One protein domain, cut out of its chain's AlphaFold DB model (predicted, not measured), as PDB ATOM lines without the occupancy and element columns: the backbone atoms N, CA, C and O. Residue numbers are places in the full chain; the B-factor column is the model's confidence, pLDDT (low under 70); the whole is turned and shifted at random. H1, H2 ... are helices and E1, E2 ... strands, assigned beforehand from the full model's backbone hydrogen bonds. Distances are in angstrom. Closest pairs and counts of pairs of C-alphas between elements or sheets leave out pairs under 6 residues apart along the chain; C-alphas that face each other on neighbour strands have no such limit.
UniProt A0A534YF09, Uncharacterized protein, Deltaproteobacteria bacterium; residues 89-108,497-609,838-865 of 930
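AT A GLANCE: This is residues 89 to 108, 497 to 609 and 838 to 865 of the 930 residues of an uncharacterized protein of Deltaproteobacteria bacterium (UniProt A0A534YF09). With little regular structure, three antiparallel sheets stack face to face, E4 E5 E6 E7 between E1 E12 E11 and E8 E9 E10; hairpin E2 E3 lies beside E7. The class is mostly strand, 57 of 161 printed residues being in named elements. The whole is compact, radius of gyration of the C-alphas 15.0 A, spans 50 by 32 by 29 A.

IN THESE COORDINATES: E1, residues 89 to 91, begins at C-alpha 89 (-28.977, -8.493, 142.926). E2 is 98 to 100, E3 102 to 104, E4 498 to 503, H1 508 to 512, E5 517 to 521, E6 525 to 529, E7 541 to 544, E8 551 to 553, E9 565 to 569, E10 573 to 577, E11 845 to 849. E12, 854 to 858, ends at C-alpha 858 (-21.832, -12.867, 135.696).

HOW THE PARTS SIT: N 499 of E4 and O 520 of E5 are within hydrogen-bond range, 2.8 A. E4's closest C-alphas are Val 498 to Thr 849 of E11, 5.5 A, and Ala 502 to Ala 552 of E8, 5.3 A. H1 is on no sheet.

THE WHOLE: Cuts of 12.2 A follow residues 108 and 609. Residues 858 to 865 are among those under pLDDT 70.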
ATOM      1  N   ASN A  89     -28.911  -9.595 141.974       82.94
ATOM      2  CA  ASN A  89     -28.977  -8.493 142.926       82.94
ATOM      3  C   ASN A  89     -27.986  -8.788 144.060       82.94
ATOM      4  O   ASN A  89     -28.116  -9.784 144.772       82.94
ATOM      5  N   LEU A  90     -26.964  -7.950 144.199       84.62
ATOM      6  CA  LEU A  90     -25.981  -8.076 145.268       84.62
ATOM      7  C   LEU A  90     -26.470  -7.450 146.578       84.62
ATOM      8  O   LEU A  90     -25.895  -7.748 147.612       84.62
ATOM      9  N   GLY A  91     -27.498  -6.606 146.577       85.62
ATOM     10  CA  GLY A  91     -28.003  -5.901 147.754       85.62
ATOM     11  C   GLY A  91     -27.679  -4.401 147.741       85.62
ATOM     12  O   GLY A  91     -27.434  -3.842 146.673       85.62
ATOM     13  N   PRO A  92     -27.688  -3.715 148.897       92.06
ATOM     14  CA  PRO A  92     -27.779  -4.271 150.242       92.06
ATOM     15  C   PRO A  92     -29.152  -4.886 150.503       92.06
ATOM     16  O   PRO A  92     -30.173  -4.231 150.327       92.06
ATOM     17  N   THR A  93     -29.164  -6.146 150.932       86.25
ATOM     18  CA  THR A  93     -30.366  -6.791 151.503       86.25
ATOM     19  C   THR A  93     -30.339  -6.785 153.032       86.25
ATOM     20  O   THR A  93     -31.330  -7.121 153.676       86.25
ATOM     21  N   ARG A  94     -29.171  -6.478 153.605       86.81
ATOM     22  CA  ARG A  94     -28.844  -6.516 155.028       86.81
ATOM     23  C   ARG A  94     -27.527  -5.775 155.272       86.81
ATOM     24  O   ARG A  94     -26.670  -5.734 154.382       86.81
ATOM     25  N   SER A  95     -27.361  -5.299 156.503       90.81
ATOM     26  CA  SER A  95     -26.094  -4.869 157.100       90.81
ATOM     27  C   SER A  95     -25.795  -5.730 158.333       90.81
ATOM     28  O   SER A  95     -26.712  -6.015 159.103       90.81
ATOM     29  N   ASP A  96     -24.552  -6.158 158.565       88.81
ATOM     30  CA  ASP A  96     -24.186  -6.770 159.854       88.81
ATOM     31  C   ASP A  96     -23.922  -5.690 160.901       88.81
ATOM     32  O   ASP A  96     -24.276  -5.841 162.075       88.81
ATOM     33  N   VAL A  97     -23.320  -4.585 160.461       90.62
ATOM     34  CA  VAL A  97     -23.023  -3.423 161.298       90.62
ATOM     35  C   VAL A  97     -23.274  -2.110 160.566       90.62
ATOM     36  O   VAL A  97     -23.176  -2.029 159.341       90.62
ATOM     37  N   GLN A  98     -23.573  -1.075 161.343       89.31
ATOM     38  CA  GLN A  98     -23.599   0.314 160.912       89.31
ATOM     39  C   GLN A  98     -22.533   1.135 161.645       89.31
ATOM     40  O   GLN A  98     -22.069   0.735 162.719       89.31
ATOM     41  N   PHE A  99     -22.130   2.271 161.070       87.50
ATOM     42  CA  PHE A  99     -21.108   3.135 161.657       87.50
ATOM     43  C   PHE A  99     -21.446   4.616 161.506       87.50
ATOM     44  O   PHE A  99     -21.449   5.146 160.400       87.50
ATOM     45  N   ASN A 100     -21.602   5.312 162.631       79.88
ATOM     46  CA  ASN A 100     -21.724   6.771 162.672       79.88
ATOM     47  C   ASN A 100     -21.004   7.304 163.925       79.88
ATOM     48  O   ASN A 100     -21.619   7.527 164.966       79.88
ATOM     49  N   GLY A 101     -19.666   7.328 163.877       79.19
ATOM     50  CA  GLY A 101     -18.776   7.586 165.024       79.19
ATOM     51  C   GLY A 101     -18.607   6.377 165.959       79.19
ATOM     52  O   GLY A 101     -17.523   6.115 166.474       79.19
ATOM     53  N   VAL A 102     -19.658   5.569 166.116       82.12
ATOM     54  CA  VAL A 102     -19.640   4.287 166.836       82.12
ATOM     55  C   VAL A 102     -20.184   3.162 165.961       82.12
ATOM     56  O   VAL A 102     -21.023   3.395 165.091       82.12
ATOM     57  N   VAL A 103     -19.708   1.936 166.197       86.75
ATOM     58  CA  VAL A 103     -20.238   0.726 165.551       86.75
ATOM     59  C   VAL A 103     -21.462   0.242 166.323       86.75
ATOM     60  O   VAL A 103     -21.390   0.047 167.537       86.75
ATOM     61  N   PHE A 104     -22.563  -0.004 165.622       87.94
ATOM     62  CA  PHE A 104     -23.783  -0.573 166.195       87.94
ATOM     63  C   PHE A 104     -24.446  -1.546 165.216       87.94
ATOM     64  O   PHE A 104     -24.074  -1.624 164.048       87.94
ATOM     65  N   GLN A 105     -25.397  -2.338 165.706       89.81
ATOM     66  CA  GLN A 105     -26.154  -3.280 164.884       89.81
ATOM     67  C   GLN A 105     -27.497  -2.659 164.535       89.81
ATOM     68  O   GLN A 105     -28.288  -2.381 165.434       89.81
ATOM     69  N   ALA A 106     -27.730  -2.448 163.246       90.19
ATOM     70  CA  ALA A 106     -29.009  -1.990 162.737       90.19
ATOM     71  C   ALA A 106     -29.189  -2.418 161.278       90.19
ATOM     72  O   ALA A 106     -28.219  -2.549 160.524       90.19
ATOM     73  N   GLN A 107     -30.439  -2.627 160.887       91.69
ATOM     74  CA  GLN A 107     -30.862  -2.894 159.519       91.69
ATOM     75  C   GLN A 107     -31.515  -1.652 158.938       91.69
ATOM     76  O   GLN A 107     -32.334  -1.011 159.594       91.69
ATOM     77  N   ASP A 108     -31.194  -1.345 157.690       93.31
ATOM     78  CA  ASP A 108     -31.788  -0.222 156.993       93.31
ATOM     79  C   ASP A 108     -32.089  -0.531 155.530       93.31
ATOM     80  O   ASP A 108     -31.605  -1.501 154.938       93.31
ATOM     81  N   LEU A 497     -30.548   4.241 147.293       94.38
ATOM     82  CA  LEU A 497     -30.279   5.172 146.197       94.38
ATOM     83  C   LEU A 497     -28.766   5.290 145.966       94.38
ATOM     84  O   LEU A 497     -28.076   6.054 146.639       94.38
ATOM     85  N   VAL A 498     -28.234   4.500 145.027       95.81
ATOM     86  CA  VAL A 498     -26.789   4.437 144.764       95.81
ATOM     87  C   VAL A 498     -26.352   5.582 143.850       95.81
ATOM     88  O   VAL A 498     -26.915   5.764 142.770       95.81
ATOM     89  N   TYR A 499     -25.307   6.312 144.241       94.25
ATOM     90  CA  TYR A 499     -24.709   7.374 143.429       94.25
ATOM     91  C   TYR A 499     -23.526   6.914 142.583       94.25
ATOM     92  O   TYR A 499     -23.389   7.389 141.455       94.25
ATOM     93  N   GLN A 500     -22.643   6.076 143.126       95.44
ATOM     94  CA  GLN A 500     -21.456   5.558 142.437       95.44
ATOM     95  C   GLN A 500     -21.095   4.177 142.991       95.44
ATOM     96  O   GLN A 500     -21.319   3.911 144.177       95.44
ATOM     97  N   VAL A 501     -20.514   3.312 142.154       96.94
ATOM     98  CA  VAL A 501     -19.994   2.002 142.568       96.94
ATOM     99  C   VAL A 501     -18.538   1.832 142.151       96.94
ATOM    100  O   VAL A 501     -18.121   2.248 141.075       96.94
ATOM    101  N   ALA A 502     -17.761   1.144 142.980       95.75
ATOM    102  CA  ALA A 502     -16.454   0.631 142.596       95.75
ATOM    103  C   ALA A 502     -16.350  -0.845 142.982       95.75
ATOM    104  O   ALA A 502     -16.851  -1.273 144.021       95.75
ATOM    105  N   CYS A 503     -15.725  -1.635 142.119       92.94
ATOM    106  CA  CYS A 503     -15.727  -3.089 142.190       92.94
ATOM    107  C   CYS A 503     -14.308  -3.662 142.126       92.94
ATOM    108  O   CYS A 503     -13.352  -2.964 141.771       92.94
ATOM    109  N   ALA A 504     -14.177  -4.940 142.486       91.25
ATOM    110  CA  ALA A 504     -12.945  -5.700 142.313       91.25
ATOM    111  C   ALA A 504     -12.435  -5.629 140.864       91.25
ATOM    112  O   ALA A 504     -13.211  -5.710 139.910       91.25
ATOM    113  N   LYS A 505     -11.114  -5.513 140.691       89.31
ATOM    114  CA  LYS A 505     -10.509  -5.239 139.377       89.31
ATOM    115  C   LYS A 505     -10.375  -6.452 138.455       89.31
ATOM    116  O   LYS A 505     -10.010  -6.281 137.301       89.31
ATOM    117  N   GLY A 506     -10.671  -7.667 138.923       80.56
ATOM    118  CA  GLY A 506     -10.558  -8.890 138.107       80.56
ATOM    119  C   GLY A 506      -9.116  -9.310 137.785       80.56
ATOM    120  O   GLY A 506      -8.888 -10.196 136.970       80.56
ATOM    121  N   THR A 507      -8.116  -8.700 138.423       84.44
ATOM    122  CA  THR A 507      -6.710  -9.082 138.249       84.44
ATOM    123  C   THR A 507      -6.333 -10.243 139.188       84.44
ATOM    124  O   THR A 507      -7.034 -10.486 140.176       84.44
ATOM    125  N   PRO A 508      -5.226 -10.976 138.943       86.19
ATOM    126  CA  PRO A 508      -4.793 -12.069 139.820       86.19
ATOM    127  C   PRO A 508      -4.622 -11.657 141.290       86.19
ATOM    128  O   PRO A 508      -4.888 -12.460 142.188       86.19
ATOM    129  N   GLU A 509      -4.235 -10.404 141.545       85.25
ATOM    130  CA  GLU A 509      -4.147  -9.823 142.888       85.25
ATOM    131  C   GLU A 509      -5.503  -9.857 143.621       85.25
ATOM    132  O   GLU A 509      -5.573 -10.141 144.813       85.25
ATOM    133  N   TRP A 510      -6.613  -9.669 142.911       86.69
ATOM    134  CA  TRP A 510      -7.959  -9.653 143.493       86.69
ATOM    135  C   TRP A 510      -8.597 -11.035 143.668       86.69
ATOM    136  O   TRP A 510      -9.733 -11.131 144.132       86.69
ATOM    137  N   SER A 511      -7.880 -12.116 143.352       83.00
ATOM    138  CA  SER A 511      -8.404 -13.490 143.413       83.00
ATOM    139  C   SER A 511      -8.923 -13.914 144.795       83.00
ATOM    140  O   SER A 511      -9.807 -14.764 144.876       83.00
ATOM    141  N   ALA A 512      -8.425 -13.306 145.876       80.94
ATOM    142  CA  ALA A 512      -8.895 -13.562 147.239       80.94
ATOM    143  C   ALA A 512     -10.244 -12.892 147.566       80.94
ATOM    144  O   ALA A 512     -10.899 -13.289 148.530       80.94
ATOM    145  N   ASN A 513     -10.664 -11.882 146.796       80.44
ATOM    146  CA  ASN A 513     -11.902 -11.141 147.033       80.44
ATOM    147  C   ASN A 513     -12.556 -10.648 145.726       80.44
ATOM    148  O   ASN A 513     -12.730  -9.443 145.522       80.44
ATOM    149  N   PRO A 514     -12.951 -11.565 144.823       80.31
ATOM    150  CA  PRO A 514     -13.487 -11.207 143.508       80.31
ATOM    151  C   PRO A 514     -14.870 -10.536 143.578       80.31
ATOM    152  O   PRO A 514     -15.335  -9.978 142.590       80.31
ATOM    153  N   GLY A 515     -15.538 -10.602 144.734       80.50
ATOM    154  CA  GLY A 515     -16.851 -10.006 144.971       80.50
ATOM    155  C   GLY A 515     -16.819  -8.664 145.705       80.50
ATOM    156  O   GLY A 515     -17.874  -8.203 146.138       80.50
ATOM    157  N   PHE A 516     -15.652  -8.054 145.906       90.56
ATOM    158  CA  PHE A 516     -15.588  -6.777 146.609       90.56
ATOM    159  C   PHE A 516     -16.357  -5.694 145.849       90.56
ATOM    160  O   PHE A 516     -16.125  -5.480 144.654       90.56
ATOM    161  N   VAL A 517     -17.232  -4.983 146.556       94.44
ATOM    162  CA  VAL A 517     -17.915  -3.797 146.034       94.44
ATOM    163  C   VAL A 517     -17.969  -2.735 147.121       94.44
ATOM    164  O   VAL A 517     -18.282  -3.034 148.270       94.44
ATOM    165  N   VAL A 518     -17.713  -1.487 146.748       96.56
ATOM    166  CA  VAL A 518     -18.050  -0.312 147.551       96.56
ATOM    167  C   VAL A 518     -19.054   0.541 146.785       96.56
ATOM    168  O   VAL A 518     -18.968   0.663 145.562       96.56
ATOM    169  N   ALA A 519     -20.012   1.115 147.499       97.12
ATOM    170  CA  ALA A 519     -21.039   1.976 146.940       97.12
ATOM    171  C   ALA A 519     -21.239   3.215 147.819       97.12
ATOM    172  O   ALA A 519     -21.269   3.114 149.047       97.12
ATOM    173  N   GLY A 520     -21.371   4.375 147.177       95.88
ATOM    174  CA  GLY A 520     -21.829   5.605 147.820       95.88
ATOM    175  C   GLY A 520     -23.343   5.710 147.691       95.88
ATOM    176  O   GLY A 520     -23.865   5.566 146.579       95.88
ATOM    177  N   MET A 521     -24.045   5.904 148.806       92.88
ATOM    178  CA  MET A 521     -25.505   5.965 148.851       92.88
ATOM    179  C   MET A 521     -25.990   7.228 149.564       92.88
ATOM    180  O   MET A 521     -25.339   7.708 150.494       92.88
ATOM    181  N   GLN A 522     -27.140   7.737 149.120       89.44
ATOM    182  CA  GLN A 522     -27.875   8.788 149.827       89.44
ATOM    183  C   GLN A 522     -28.406   8.240 151.155       89.44
ATOM    184  O   GLN A 522     -28.934   7.129 151.158       89.44
ATOM    185  N   ASP A 523     -28.240   8.994 152.241       85.69
ATOM    186  CA  ASP A 523     -28.693   8.775 153.626       85.69
ATOM    187  C   ASP A 523     -28.125   7.516 154.322       85.69
ATOM    188  O   ASP A 523     -27.985   7.459 155.542       85.69
ATOM    189  N   ASN A 524     -27.713   6.507 153.551       88.81
ATOM    190  CA  ASN A 524     -27.235   5.214 154.036       88.81
ATOM    191  C   ASN A 524     -25.696   5.089 154.022       88.81
ATOM    192  O   ASN A 524     -25.166   4.032 154.392       88.81
ATOM    193  N   GLY A 525     -24.972   6.141 153.639       90.50
ATOM    194  CA  GLY A 525     -23.517   6.254 153.744       90.50
ATOM    195  C   GLY A 525     -22.711   5.384 152.786       90.50
ATOM    196  O   GLY A 525     -23.175   4.917 151.745       90.50
ATOM    197  N   THR A 526     -21.438   5.194 153.132       94.31
ATOM    198  CA  THR A 526     -20.508   4.358 152.366       94.31
ATOM    199  C   THR A 526     -20.741   2.902 152.720       94.31
ATOM    200  O   THR A 526     -20.521   2.500 153.863       94.31
ATOM    201  N   ARG A 527     -21.128   2.101 151.732       94.50
ATOM    202  CA  ARG A 527     -21.458   0.686 151.901       94.50
ATOM    203  C   ARG A 527     -20.395  -0.198 151.284       94.50
ATOM    204  O   ARG A 527     -20.065  -0.027 150.113       94.50
ATOM    205  N   VAL A 528     -19.885  -1.159 152.049       95.19
ATOM    206  CA  VAL A 528     -18.853  -2.097 151.598       95.19
ATOM    207  C   VAL A 528     -19.370  -3.527 151.687       95.19
ATOM    208  O   VAL A 528     -19.689  -4.040 152.756       95.19
ATOM    209  N   ARG A 529     -19.384  -4.202 150.540       92.94
ATOM    210  CA  ARG A 529     -19.515  -5.651 150.439       92.94
ATOM    211  C   ARG A 529     -18.126  -6.256 150.382       92.94
ATOM    212  O   ARG A 529     -17.455  -6.208 149.350       92.94
ATOM    213  N   ASN A 530     -17.717  -6.866 151.484       87.75
ATOM    214  CA  ASN A 530     -16.469  -7.606 151.578       87.75
ATOM    215  C   ASN A 530     -16.767  -9.062 151.950       87.75
ATOM    216  O   ASN A 530     -17.059  -9.365 153.103       87.75
ATOM    217  N   LEU A 531     -16.654  -9.978 150.983       81.69
ATOM    218  CA  LEU A 531     -16.982 -11.394 151.190       81.69
ATOM    219  C   LEU A 531     -16.077 -12.106 152.203       81.69
ATOM    220  O   LEU A 531     -16.420 -13.192 152.660       81.69
ATOM    221  N   ALA A 532     -14.935 -11.515 152.560       78.75
ATOM    222  CA  ALA A 532     -14.067 -12.057 153.596       78.75
ATOM    223  C   ALA A 532     -14.609 -11.822 155.019       78.75
ATOM    224  O   ALA A 532     -14.205 -12.534 155.937       78.75
ATOM    225  N   THR A 533     -15.482 -10.826 155.215       80.38
ATOM    226  CA  THR A 533     -15.991 -10.420 156.540       80.38
ATOM    227  C   THR A 533     -17.512 -10.436 156.652       80.38
ATOM    228  O   THR A 533     -18.021 -10.529 157.762       80.38
ATOM    229  N   ALA A 534     -18.225 -10.359 155.529       79.50
ATOM    230  CA  ALA A 534     -19.680 -10.327 155.481       79.50
ATOM    231  C   ALA A 534     -20.315 -11.657 155.920       79.50
ATOM    232  O   ALA A 534     -19.856 -12.738 155.538       79.50
ATOM    233  N   SER A 535     -21.437 -11.584 156.638       78.81
ATOM    234  CA  SER A 535     -22.253 -12.750 157.012       78.81
ATOM    235  C   SER A 535     -22.901 -13.464 155.825       78.81
ATOM    236  O   SER A 535     -23.332 -14.614 155.952       78.81
ATOM    237  N   GLY A 536     -22.980 -12.804 154.667       76.69
ATOM    238  CA  GLY A 536     -23.607 -13.343 153.473       76.69
ATOM    239  C   GLY A 536     -23.220 -12.605 152.191       76.69
ATOM    240  O   GLY A 536     -22.682 -11.499 152.223       76.69
ATOM    241  N   PRO A 537     -23.515 -13.207 151.026       75.19
ATOM    242  CA  PRO A 537     -23.158 -12.648 149.729       75.19
ATOM    243  C   PRO A 537     -23.987 -11.420 149.348       75.19
ATOM    244  O   PRO A 537     -23.693 -10.820 148.321       75.19
ATOM    245  N   SER A 538     -25.005 -11.042 150.117       82.50
ATOM    246  CA  SER A 538     -25.832  -9.864 149.849       82.50
ATOM    247  C   SER A 538     -25.792  -8.806 150.956       82.50
ATOM    248  O   SER A 538     -26.635  -7.899 151.007       82.50
ATOM    249  N   THR A 539     -24.814  -8.948 151.853       83.31
ATOM    250  CA  THR A 539     -24.567  -8.045 152.974       83.31
ATOM    251  C   THR A 539     -23.605  -6.941 152.553       83.31
ATOM    252  O   THR A 539     -22.532  -7.209 152.003       83.31
ATOM    253  N   PHE A 540     -23.993  -5.699 152.828       93.69
ATOM    254  CA  PHE A 540     -23.144  -4.523 152.688       93.69
ATOM    255  C   PHE A 540     -23.118  -3.792 154.025       93.69
ATOM    256  O   PHE A 540     -24.124  -3.204 154.425       93.69
ATOM    257  N   ASP A 541     -21.963  -3.792 154.681       93.94
ATOM    258  CA  ASP A 541     -21.793  -3.070 155.936       93.94
ATOM    259  C   ASP A 541     -21.635  -1.576 155.677       93.94
ATOM    260  O   ASP A 541     -20.999  -1.164 154.698       93.94
ATOM    261  N   GLN A 542     -22.204  -0.747 156.553       92.62
ATOM    262  CA  GLN A 542     -21.931   0.683 156.520       92.62
ATOM    263  C   GLN A 542     -20.555   0.934 157.127       92.62
ATOM    264  O   GLN A 542     -20.323   0.724 158.319       92.62
ATOM    265  N   SER A 543     -19.641   1.417 156.296       91.06
ATOM    266  CA  SER A 543     -18.268   1.666 156.710       91.06
ATOM    267  C   SER A 543     -18.025   3.100 157.172       91.06
ATOM    268  O   SER A 543     -17.116   3.350 157.966       91.06
ATOM    269  N   ALA A 544     -18.845   4.026 156.674       89.44
ATOM    270  CA  ALA A 544     -18.929   5.418 157.092       89.44
ATOM    271  C   ALA A 544     -20.380   5.899 156.924       89.44
ATOM    272  O   ALA A 544     -20.935   5.747 155.837       89.44
ATOM    273  N   GLY A 545     -20.987   6.435 157.981       85.38
ATOM    274  CA  GLY A 545     -22.356   6.962 157.974       85.38
ATOM    275  C   GLY A 545     -22.465   8.366 157.383       85.38
ATOM    276  O   GLY A 545     -21.446   8.967 157.029       85.38
ATOM    277  N   GLY A 546     -23.697   8.875 157.305       81.94
ATOM    278  CA  GLY A 546     -24.042  10.116 156.604       81.94
ATOM    279  C   GLY A 546     -24.339   9.875 155.125       81.94
ATOM    280  O   GLY A 546     -24.707   8.767 154.742       81.94
ATOM    281  N   ASP A 547     -24.118  10.887 154.292       84.75
ATOM    282  CA  ASP A 547     -24.217  10.783 152.836       84.75
ATOM    283  C   ASP A 547     -22.884  10.342 152.229       84.75
ATOM    284  O   ASP A 547     -21.824  10.876 152.563       84.75
ATOM    285  N   ALA A 548     -22.922   9.413 151.271       91.19
ATOM    286  CA  ALA A 548     -21.750   9.080 150.468       91.19
ATOM    287  C   ALA A 548     -22.045   9.217 148.978       91.19
ATOM    288  O   ALA A 548     -22.972   8.600 148.464       91.19
ATOM    289  N   VAL A 549     -21.226   9.979 148.253       91.44
ATOM    290  CA  VAL A 549     -21.434  10.201 146.814       91.44
ATOM    291  C   VAL A 549     -20.460   9.393 145.973       91.44
ATOM    292  O   VAL A 549     -20.861   8.515 145.209       91.44
ATOM    293  N   GLY A 550     -19.186   9.765 146.030       93.94
ATOM    294  CA  GLY A 550     -18.162   9.277 145.127       93.94
ATOM    295  C   GLY A 550     -17.328   8.197 145.783       93.94
ATOM    296  O   GLY A 550     -16.854   8.390 146.895       93.94
ATOM    297  N   VAL A 551     -17.114   7.076 145.099       96.81
ATOM    298  CA  VAL A 551     -16.322   5.959 145.628       96.81
ATOM    299  C   VAL A 551     -15.311   5.467 144.605       96.81
ATOM    300  O   VAL A 551     -15.568   5.464 143.403       96.81
ATOM    301  N   ALA A 552     -14.153   5.030 145.089       96.56
ATOM    302  CA  ALA A 552     -13.121   4.412 144.265       96.56
ATOM    303  C   ALA A 552     -12.313   3.398 145.081       96.56
ATOM    304  O   ALA A 552     -12.203   3.506 146.301       96.56
ATOM    305  N   VAL A 553     -11.715   2.419 144.406       95.94
ATOM    306  CA  VAL A 553     -10.834   1.422 145.033       95.94
ATOM    307  C   VAL A 553      -9.536   1.310 144.254       95.94
ATOM    308  O   VAL A 553      -9.532   1.412 143.028       95.94
ATOM    309  N   SER A 554      -8.436   1.101 144.969       95.38
ATOM    310  CA  SER A 554      -7.122   0.880 144.372       95.38
ATOM    311  C   SER A 554      -7.065  -0.451 143.641       95.38
ATOM    312  O   SER A 554      -7.516  -1.452 144.185       95.38
ATOM    313  N   ARG A 555      -6.394  -0.516 142.490       93.50
ATOM    314  CA  ARG A 555      -6.001  -1.795 141.879       93.50
ATOM    315  C   ARG A 555      -5.038  -2.582 142.768       93.50
ATOM    316  O   ARG A 555      -5.124  -3.806 142.818       93.50
ATOM    317  N   ALA A 556      -4.159  -1.893 143.496       92.94
ATOM    318  CA  ALA A 556      -3.257  -2.525 144.454       92.94
ATOM    319  C   ALA A 556      -4.013  -3.152 145.641       92.94
ATOM    320  O   ALA A 556      -4.998  -2.598 146.135       92.94
ATOM    321  N   ILE A 557      -3.497  -4.278 146.138       91.62
ATOM    322  CA  ILE A 557      -4.011  -4.989 147.314       91.62
ATOM    323  C   ILE A 557      -3.062  -4.834 148.510       91.62
ATOM    324  O   ILE A 557      -1.843  -4.758 148.355       91.62
ATOM    325  N   SER A 558      -3.624  -4.833 149.716       88.62
ATOM    326  CA  SER A 558      -2.915  -4.968 150.988       88.62
ATOM    327  C   SER A 558      -3.510  -6.162 151.734       88.62
ATOM    328  O   SER A 558      -4.645  -6.113 152.213       88.62
ATOM    329  N   GLY A 559      -2.785  -7.283 151.765       84.38
ATOM    330  CA  GLY A 559      -3.331  -8.555 152.247       84.38
ATOM    331  C   GLY A 559      -4.434  -9.089 151.325       84.38
ATOM    332  O   GLY A 559      -4.176  -9.347 150.155       84.38
ATOM    333  N   ALA A 560      -5.649  -9.264 151.855       79.75
ATOM    334  CA  ALA A 560      -6.825  -9.762 151.119       79.75
ATOM    335  C   ALA A 560      -7.826  -8.651 150.732       79.75
ATOM    336  O   ALA A 560      -8.950  -8.928 150.310       79.75
ATOM    337  N   THR A 561      -7.442  -7.390 150.919       87.12
ATOM    338  CA  THR A 561      -8.305  -6.222 150.723       87.12
ATOM    339  C   THR A 561      -7.625  -5.172 149.844       87.12
ATOM    340  O   THR A 561      -6.400  -5.203 149.716       87.12
ATOM    341  N   PRO A 562      -8.374  -4.220 149.263       92.50
ATOM    342  CA  PRO A 562      -7.777  -3.095 148.544       92.50
ATOM    343  C   PRO A 562      -6.799  -2.321 149.439       92.50
ATOM    344  O   PRO A 562      -7.070  -2.119 150.626       92.50
ATOM    345  N   ALA A 563      -5.680  -1.866 148.874       93.88
ATOM    346  CA  ALA A 563      -4.709  -1.023 149.576       93.88
ATOM    347  C   ALA A 563      -5.278   0.362 149.942       93.88
ATOM    348  O   ALA A 563      -4.891   0.943 150.956       93.88
ATOM    349  N   ALA A 564      -6.212   0.877 149.141       95.25
ATOM    350  CA  ALA A 564      -6.976   2.077 149.436       95.25
ATOM    351  C   ALA A 564      -8.433   1.934 148.972       95.25
ATOM    352  O   ALA A 564      -8.709   1.523 147.843       95.25
ATOM    353  N   VAL A 565      -9.361   2.337 149.837       96.44
ATOM    354  CA  VAL A 565     -10.768   2.575 149.500       96.44
ATOM    355  C   VAL A 565     -11.051   4.047 149.746       96.44
ATOM    356  O   VAL A 565     -10.768   4.557 150.830       96.44
ATOM    357  N   LEU A 566     -11.576   4.734 148.738       96.06
ATOM    358  CA  LEU A 566     -11.971   6.130 148.825       96.06
ATOM    359  C   LEU A 566     -13.490   6.248 148.832       96.06
ATOM    360  O   LEU A 566     -14.184   5.502 148.141       96.06
ATOM    361  N   SER A 567     -13.970   7.217 149.597       94.88
ATOM    362  CA  SER A 567     -15.354   7.677 149.591       94.88
ATOM    363  C   SER A 567     -15.373   9.205 149.613       94.88
ATOM    364  O   SER A 567     -14.342   9.829 149.865       94.88
ATOM    365  N   SER A 568     -16.513   9.833 149.371       91.19
ATOM    366  CA  SER A 568     -16.702  11.262 149.574       91.19
ATOM    367  C   SER A 568     -18.036  11.531 150.252       91.19
ATOM    368  O   SER A 568     -19.031  10.877 149.950       91.19
ATOM    369  N   SER A 569     -18.040  12.515 151.147       85.00
ATOM    370  CA  SER A 569     -19.245  13.042 151.790       85.00
ATOM    371  C   SER A 569     -19.434  14.509 151.379       85.00
ATOM    372  O   SER A 569     -18.431  15.232 151.288       85.00
ATOM    373  N   PRO A 570     -20.672  14.977 151.139       76.44
ATOM    374  CA  PRO A 570     -20.942  16.373 150.801       76.44
ATOM    375  C   PRO A 570     -20.405  17.368 151.840       76.44
ATOM    376  O   PRO A 570     -19.875  18.418 151.475       76.44
ATOM    377  N   LEU A 571     -20.474  17.033 153.135       71.12
ATOM    378  CA  LEU A 571     -20.018  17.925 154.208       71.12
ATOM    379  C   LEU A 571     -18.515  17.807 154.500       71.12
ATOM    380  O   LEU A 571     -17.874  18.787 154.900       71.12
ATOM    381  N   ARG A 572     -17.920  16.624 154.302       75.88
ATOM    382  CA  ARG A 572     -16.525  16.341 154.696       75.88
ATOM    383  C   ARG A 572     -15.532  16.366 153.533       75.88
ATOM    384  O   ARG A 572     -14.347  16.624 153.771       75.88
ATOM    385  N   GLY A 573     -15.991  16.171 152.298       82.44
ATOM    386  CA  GLY A 573     -15.154  15.942 151.120       82.44
ATOM    387  C   GLY A 573     -14.630  14.496 151.051       82.44
ATOM    388  O   GLY A 573     -15.237  13.596 151.632       82.44
ATOM    389  N   PRO A 574     -13.517  14.244 150.334       90.00
ATOM    390  CA  PRO A 574     -12.945  12.905 150.207       90.00
ATOM    391  C   PRO A 574     -12.446  12.309 151.533       90.00
ATOM    392  O   PRO A 574     -11.813  12.983 152.350       90.00
ATOM    393  N   LEU A 575     -12.675  11.011 151.696       91.81
ATOM    394  CA  LEU A 575     -12.263  10.145 152.797       91.81
ATOM    395  C   LEU A 575     -11.442   8.972 152.236       91.81
ATOM    396  O   LEU A 575     -11.687   8.517 151.117       91.81
ATOM    397  N   ARG A 576     -10.492   8.447 153.017       94.00
ATOM    398  CA  ARG A 576      -9.648   7.294 152.658       94.00
ATOM    399  C   ARG A 576      -9.653   6.255 153.773       94.00
ATOM    400  O   ARG A 576      -9.497   6.599 154.937       94.00
ATOM    401  N   SER A 577      -9.725   4.986 153.399       94.56
ATOM    402  CA  SER A 577      -9.399   3.840 154.248       94.56
ATOM    403  C   SER A 577      -8.218   3.072 153.654       94.56
ATOM    404  O   SER A 577      -8.200   2.790 152.456       94.56
ATOM    405  N   GLY A 578      -7.235   2.729 154.490       92.19
ATOM    406  CA  GLY A 578      -6.105   1.856 154.137       92.19
ATOM    407  C   GLY A 578      -6.309   0.384 154.520       92.19
ATOM    408  O   GLY A 578      -5.387  -0.418 154.400       92.19
ATOM    409  N   SER A 579      -7.489   0.031 155.031       89.06
ATOM    410  CA  SER A 579      -7.807  -1.295 155.575       89.06
ATOM    411  C   SER A 579      -9.024  -1.911 154.886       89.06
ATOM    412  O   SER A 579      -9.871  -2.528 155.524       89.06
ATOM    413  N   GLY A 580      -9.140  -1.722 153.569       87.56
ATOM    414  CA  GLY A 580     -10.216  -2.323 152.783       87.56
ATOM    415  C   GLY A 580     -11.611  -1.766 153.054       87.56
ATOM    416  O   GLY A 580     -12.588  -2.428 152.714       87.56
ATOM    417  N   GLY A 581     -11.718  -0.583 153.667       90.25
ATOM    418  CA  GLY A 581     -13.006   0.031 153.980       90.25
ATOM    419  C   GLY A 581     -13.744  -0.650 155.131       90.25
ATOM    420  O   GLY A 581     -14.965  -0.707 155.097       90.25
ATOM    421  N   LEU A 582     -13.044  -1.180 156.141       90.38
ATOM    422  CA  LEU A 582     -13.695  -1.683 157.358       90.38
ATOM    423  C   LEU A 582     -14.503  -0.575 158.075       90.38
ATOM    424  O   LEU A 582     -14.123   0.598 157.991       90.38
ATOM    425  N   PRO A 583     -15.574  -0.912 158.812       89.06
ATOM    426  CA  PRO A 583     -16.325   0.055 159.613       89.06
ATOM    427  C   PRO A 583     -15.444   0.902 160.532       89.06
ATOM    428  O   PRO A 583     -14.592   0.376 161.248       89.06
ATOM    429  N   GLY A 584     -15.612   2.225 160.453       85.75
ATOM    430  CA  GLY A 584     -14.835   3.203 161.221       85.75
ATOM    431  C   GLY A 584     -13.384   3.397 160.773       85.75
ATOM    432  O   GLY A 584     -12.623   4.082 161.446       85.75
ATOM    433  N   SER A 585     -12.970   2.811 159.646       91.31
ATOM    434  CA  SER A 585     -11.590   2.944 159.146       91.31
ATOM    435  C   SER A 585     -11.337   4.159 158.254       91.31
ATOM    436  O   SER A 585     -10.190   4.411 157.876       91.31
ATOM    437  N   PHE A 586     -12.389   4.871 157.856       91.50
ATOM    438  CA  PHE A 586     -12.266   6.027 156.980       91.50
ATOM    439  C   PHE A 586     -11.746   7.230 157.756       91.50
ATOM    440  O   PHE A 586     -12.324   7.636 158.757       91.50
ATOM    441  N   ILE A 587     -10.677   7.824 157.239       89.31
ATOM    442  CA  ILE A 587     -10.126   9.085 157.719       89.31
ATOM    443  C   ILE A 587     -10.270  10.158 156.651       89.31
ATOM    444  O   ILE A 587     -10.339   9.885 155.449       89.31
ATOM    445  N   LEU A 588     -10.278  11.403 157.097       87.62
ATOM    446  CA  LEU A 588     -10.369  12.564 156.237       87.62
ATOM    447  C   LEU A 588      -9.182  12.656 155.266       87.62
ATOM    448  O   LEU A 588      -8.027  12.734 155.684       87.62
ATOM    449  N   PHE A 589      -9.457  12.703 153.961       89.12
ATOM    450  CA  PHE A 589      -8.431  12.661 152.920       89.12
ATOM    451  C   PHE A 589      -8.318  13.992 152.170       89.12
ATOM    452  O   PHE A 589      -8.624  14.111 150.984       89.12
ATOM    453  N   LYS A 590      -7.874  15.019 152.902       77.50
ATOM    454  CA  LYS A 590      -7.787  16.413 152.437       77.50
ATOM    455  C   LYS A 590      -6.427  16.964 152.009       77.50
ATOM    456  O   LYS A 590      -6.470  17.994 151.341       77.50
ATOM    457  N   PRO A 591      -5.245  16.426 152.380       79.88
ATOM    458  CA  PRO A 591      -3.983  17.103 152.073       79.88
ATOM    459  C   PRO A 591      -3.894  17.540 150.602       79.88
ATOM    460  O   PRO A 591      -3.938  16.700 149.710       79.88
ATOM    461  N   GLY A 592      -3.823  18.856 150.361       78.94
ATOM    462  CA  GLY A 592      -3.761  19.461 149.023       78.94
ATOM    463  C   GLY A 592      -5.093  19.893 148.382       78.94
ATOM    464  O   GLY A 592      -5.058  20.591 147.368       78.94
ATOM    465  N   LEU A 593      -6.249  19.567 148.975       83.44
ATOM    466  CA  LEU A 593      -7.565  20.120 148.611       83.44
ATOM    467  C   LEU A 593      -7.901  21.386 149.425       83.44
ATOM    468  O   LEU A 593      -7.316  21.609 150.491       83.44
ATOM    469  N   PRO A 594      -8.860  22.216 148.965       79.44
ATOM    470  CA  PRO A 594      -9.445  23.274 149.787       79.44
ATOM    471  C   PRO A 594     -10.045  22.732 151.098       79.44
ATOM    472  O   PRO A 594     -10.377  21.552 151.208       79.44
ATOM    473  N   ALA A 595     -10.205  23.602 152.099       69.69
ATOM    474  CA  ALA A 595     -10.813  23.231 153.381       69.69
ATOM    475  C   ALA A 595     -12.262  22.714 153.213       69.69
ATOM    476  O   ALA A 595     -12.959  23.120 152.282       69.69
ATOM    477  N   ALA A 596     -12.731  21.852 154.129       60.16
ATOM    478  CA  ALA A 596     -14.139  21.417 154.138       60.16
ATOM    479  C   ALA A 596     -15.093  22.602 154.292       60.16
ATOM    480  O   ALA A 596     -14.760  23.594 154.941       60.16
ATOM    481  N   GLY A 597     -16.265  22.491 153.667       60.06
ATOM    482  CA  GLY A 597     -17.228  23.587 153.572       60.06
ATOM    483  C   GLY A 597     -16.786  24.722 152.642       60.06
ATOM    484  O   GLY A 597     -17.493  25.721 152.529       60.06
ATOM    485  N   SER A 598     -15.632  24.601 151.966       71.44
ATOM    486  CA  SER A 598     -15.300  25.498 150.860       71.44
ATOM    487  C   SER A 598     -16.398  25.398 149.799       71.44
ATOM    488  O   SER A 598     -16.712  24.281 149.385       71.44
ATOM    489  N   PRO A 599     -16.920  26.526 149.280       68.56
ATOM    490  CA  PRO A 599     -17.914  26.505 148.206       68.56
ATOM    491  C   PRO A 599     -17.380  25.870 146.913       68.56
ATOM    492  O   PRO A 599     -18.154  25.609 146.003       68.56
ATOM    493  N   ALA A 600     -16.065  25.637 146.822       75.94
ATOM    494  CA  ALA A 600     -15.447  24.928 145.710       75.94
ATOM    495  C   ALA A 600     -15.623  23.399 145.791       75.94
ATOM    496  O   ALA A 600     -15.464  22.733 144.775       75.94
ATOM    497  N   ILE A 601     -15.906  22.808 146.960       81.44
ATOM    498  CA  ILE A 601     -16.188  21.367 147.049       81.44
ATOM    499  C   ILE A 601     -17.664  21.169 146.675       81.44
ATOM    500  O   ILE A 601     -18.528  21.653 147.408       81.44
ATOM    501  N   PRO A 602     -17.974  20.513 145.543       83.88
ATOM    502  CA  PRO A 602     -19.359  20.295 145.145       83.88
ATOM    503  C   PRO A 602     -20.060  19.329 146.100       83.88
ATOM    504  O   PRO A 602     -19.407  18.504 146.730       83.88
ATOM    505  N   PHE A 603     -21.393  19.360 146.145       85.19
ATOM    506  CA  PHE A 603     -22.163  18.337 146.864       85.19
ATOM    507  C   PHE A 603     -21.841  16.939 146.310       85.19
ATOM    508  O   PHE A 603     -21.496  16.020 147.047       85.19
ATOM    509  N   PHE A 604     -21.872  16.800 144.979       87.25
ATOM    510  CA  PHE A 604     -21.557  15.548 144.304       87.25
ATOM    511  C   PHE A 604     -20.058  15.409 144.003       87.25
ATOM    512  O   PHE A 604     -19.641  15.440 142.846       87.25
ATOM    513  N   VAL A 605     -19.226  15.251 145.037       87.69
ATOM    514  CA  VAL A 605     -17.782  15.011 144.853       87.69
ATOM    515  C   VAL A 605     -17.556  13.620 144.262       87.69
ATOM    516  O   VAL A 605     -17.755  12.614 144.941       87.69
ATOM    517  N   ARG A 606     -17.109  13.538 143.008       91.56
ATOM    518  CA  ARG A 606     -16.841  12.261 142.329       91.56
ATOM    519  C   ARG A 606     -15.371  11.886 142.401       91.56
ATOM    520  O   ARG A 606     -14.502  12.747 142.292       91.56
ATOM    521  N   ILE A 607     -15.111  10.588 142.516       95.00
ATOM    522  CA  ILE A 607     -13.756  10.040 142.549       95.00
ATOM    523  C   ILE A 607     -13.625   9.003 141.432       95.00
ATOM    524  O   ILE A 607     -14.503   8.161 141.252       95.00
ATOM    525  N   ALA A 608     -12.534   9.069 140.672       95.25
ATOM    526  CA  ALA A 608     -12.192   8.084 139.647       95.25
ATOM    527  C   ALA A 608     -10.827   7.452 139.952       95.25
ATOM    528  O   ALA A 608      -9.942   8.130 140.479       95.25
ATOM    529  N   SER A 609     -10.643   6.173 139.620       95.31
ATOM    530  CA  SER A 609      -9.342   5.498 139.693       95.31
ATOM    531  C   SER A 609      -8.673   5.451 138.316       95.31
ATOM    532  O   SER A 609      -9.324   5.167 137.309       95.31
ATOM    533  N   VAL A 838     -16.810  -1.965 135.367       91.12
ATOM    534  CA  VAL A 838     -16.332  -3.109 134.580       91.12
ATOM    535  C   VAL A 838     -14.963  -3.499 135.126       91.12
ATOM    536  O   VAL A 838     -14.111  -2.625 135.299       91.12
ATOM    537  N   SER A 839     -14.747  -4.780 135.420       88.81
ATOM    538  CA  SER A 839     -13.424  -5.268 135.819       88.81
ATOM    539  C   SER A 839     -12.418  -5.148 134.666       88.81
ATOM    540  O   SER A 839     -12.790  -5.130 133.495       88.81
ATOM    541  N   GLU A 840     -11.122  -5.077 134.971       88.25
ATOM    542  CA  GLU A 840     -10.070  -4.850 133.966       88.25
ATOM    543  C   GLU A 840      -9.932  -5.995 132.956       88.25
ATOM    544  O   GLU A 840      -9.443  -5.799 131.841       88.25
ATOM    545  N   ASP A 841     -10.343  -7.201 133.337       82.88
ATOM    546  CA  ASP A 841     -10.417  -8.374 132.467       82.88
ATOM    547  C   ASP A 841     -11.719  -8.434 131.642       82.88
ATOM    548  O   ASP A 841     -11.860  -9.313 130.797       82.88
ATOM    549  N   GLY A 842     -12.661  -7.508 131.860       80.25
ATOM    550  CA  GLY A 842     -13.984  -7.487 131.225       80.25
ATOM    551  C   GLY A 842     -14.936  -8.590 131.715       80.25
ATOM    552  O   GLY A 842     -16.055  -8.708 131.216       80.25
ATOM    553  N   ALA A 843     -14.524  -9.412 132.687       74.94
ATOM    554  CA  ALA A 843     -15.273 -10.595 133.107       74.94
ATOM    555  C   ALA A 843     -16.405 -10.296 134.099       74.94
ATOM    556  O   ALA A 843     -17.286 -11.134 134.282       74.94
ATOM    557  N   SER A 844     -16.402  -9.137 134.754       79.06
ATOM    558  CA  SER A 844     -17.420  -8.734 135.721       79.06
ATOM    559  C   SER A 844     -17.949  -7.344 135.405       79.06
ATOM    560  O   SER A 844     -17.195  -6.416 135.112       79.06
ATOM    561  N   LEU A 845     -19.267  -7.206 135.514       88.62
ATOM    562  CA  LEU A 845     -19.986  -5.954 135.338       88.62
ATOM    563  C   LEU A 845     -20.865  -5.733 136.566       88.62
ATOM    564  O   LEU A 845     -21.821  -6.477 136.776       88.62
ATOM    565  N   VAL A 846     -20.542  -4.717 137.359       93.00
ATOM    566  CA  VAL A 846     -21.306  -4.289 138.535       93.00
ATOM    567  C   VAL A 846     -22.050  -3.002 138.202       93.00
ATOM    568  O   VAL A 846     -21.483  -2.085 137.617       93.00
ATOM    569  N   VAL A 847     -23.320  -2.924 138.575       95.06
ATOM    570  CA  VAL A 847     -24.218  -1.815 138.250       95.06
ATOM    571  C   VAL A 847     -24.811  -1.248 139.529       95.06
ATOM    572  O   VAL A 847     -25.439  -1.974 140.297       95.06
ATOM    573  N   GLY A 848     -24.624   0.052 139.744       96.50
ATOM    574  CA  GLY A 848     -25.345   0.827 140.746       96.50
ATOM    575  C   GLY A 848     -26.657   1.348 140.169       96.50
ATOM    576  O   GLY A 848     -26.704   1.833 139.035       96.50
ATOM    577  N   THR A 849     -27.732   1.241 140.942       95.75
ATOM    578  CA  THR A 849     -29.059   1.714 140.535       95.75
ATOM    579  C   THR A 849     -29.630   2.691 141.550       95.75
ATOM    580  O   THR A 849     -29.360   2.612 142.751       95.75
ATOM    581  N   TYR A 850     -30.471   3.598 141.072       93.94
ATOM    582  CA  TYR A 850     -31.183   4.531 141.929       93.94
ATOM    583  C   TYR A 850     -32.476   3.886 142.444       93.94
ATOM    584  O   TYR A 850     -33.532   4.032 141.832       93.94
ATOM    585  N   GLY A 851     -32.370   3.114 143.533       92.62
ATOM    586  CA  GLY A 851     -33.511   2.497 144.218       92.62
ATOM    587  C   GLY A 851     -33.646   0.982 144.079       92.62
ATOM    588  O   GLY A 851     -34.630   0.418 144.554       92.62
ATOM    589  N   ARG A 852     -32.684   0.299 143.450       92.50
ATOM    590  CA  ARG A 852     -32.613  -1.176 143.400       92.50
ATOM    591  C   ARG A 852     -31.264  -1.729 143.852       92.50
ATOM    592  O   ARG A 852     -30.956  -2.888 143.580       92.50
ATOM    593  N   GLY A 853     -30.475  -0.916 144.555       93.88
ATOM    594  CA  GLY A 853     -29.164  -1.298 145.068       93.88
ATOM    595  C   GLY A 853     -28.162  -1.605 143.956       93.88
ATOM    596  O   GLY A 853     -28.116  -0.928 142.923       93.88
ATOM    597  N   VAL A 854     -27.342  -2.622 144.191       94.69
ATOM    598  CA  VAL A 854     -26.221  -3.021 143.349       94.69
ATOM    599  C   VAL A 854     -26.506  -4.368 142.698       94.69
ATOM    600  O   VAL A 854     -26.940  -5.311 143.353       94.69
ATOM    601  N   TRP A 855     -26.201  -4.477 141.411       90.38
ATOM    602  CA  TRP A 855     -26.391  -5.683 140.614       90.38
ATOM    603  C   TRP A 855     -25.086  -6.116 139.962       90.38
ATOM    604  O   TRP A 855     -24.217  -5.287 139.709       90.38
ATOM    605  N   GLN A 856     -24.950  -7.400 139.648       85.25
ATOM    606  CA  GLN A 856     -23.813  -7.914 138.889       85.25
ATOM    607  C   GLN A 856     -24.274  -8.835 137.763       85.25
ATOM    608  O   GLN A 856     -25.112  -9.707 137.982       85.25
ATOM    609  N   LEU A 857     -23.699  -8.671 136.572       77.75
ATOM    610  CA  LEU A 857     -23.833  -9.617 135.468       77.75
ATOM    611  C   LEU A 857     -22.633 -10.561 135.499       77.75
ATOM    612  O   LEU A 857     -21.491 -10.117 135.372       77.75
ATOM    613  N   ASN A 858     -22.888 -11.859 135.669       62.53
ATOM    614  CA  ASN A 858     -21.832 -12.867 135.696       62.53
ATOM    615  C   ASN A 858     -21.853 -13.715 134.403       62.53
ATOM    616  O   ASN A 858     -22.802 -14.480 134.199       62.53
ATOM    617  N   PRO A 859     -20.839 -13.611 133.520       43.38
ATOM    618  CA  PRO A 859     -20.738 -14.417 132.303       43.38
ATOM    619  C   PRO A 859     -20.231 -15.850 132.555       43.38
ATOM    620  O   PRO A 859     -20.393 -16.704 131.687       43.38
ATOM    621  N   THR A 860     -19.648 -16.143 133.725       38.88
ATOM    622  CA  THR A 860     -19.083 -17.457 134.096       38.88
ATOM    623  C   THR A 860     -19.829 -18.160 135.233       38.88
ATOM    624  O   THR A 860     -19.385 -19.215 135.690       38.88
ATOM    625  N   ALA A 861     -20.992 -17.656 135.666       36.78
ATOM    626  CA  ALA A 861     -21.838 -18.306 136.671       36.78
ATOM    627  C   ALA A 861     -22.551 -19.560 136.128       36.78
ATOM    628  O   ALA A 861     -23.772 -19.636 136.078       36.78
ATOM    629  N   GLY A 862     -21.776 -20.590 135.798       30.28
ATOM    630  CA  GLY A 862     -22.210 -21.985 135.860       30.28
ATOM    631  C   GLY A 862     -22.058 -22.580 137.270       30.28
ATOM    632  O   GLY A 862     -21.893 -23.789 137.390       30.28
ATOM    633  N   GLY A 863     -22.026 -21.754 138.327       32.12
ATOM    634  CA  GLY A 863     -21.659 -22.191 139.684       32.12
ATOM    635  C   GLY A 863     -22.297 -21.448 140.863       32.12
ATOM    636  O   GLY A 863     -22.019 -21.803 142.003       32.12
ATOM    637  N   ILE A 864     -23.167 -20.462 140.630       33.97
ATOM    638  CA  ILE A 864     -24.204 -20.111 141.613       33.97
ATOM    639  C   ILE A 864     -25.377 -21.032 141.274       33.97
ATOM    640  O   ILE A 864     -25.603 -21.266 140.084       33.97
ATOM    641  N   ALA A 865     -26.043 -21.620 142.279       34.16
ATOM    642  CA  ALA A 865     -27.216 -22.469 142.058       34.16
ATOM    643  C   ALA A 865     -28.108 -21.804 141.010       34.16
ATOM    644  O   ALA A 865     -28.295 -20.588 141.062       34.16
TER     645      ALA A 865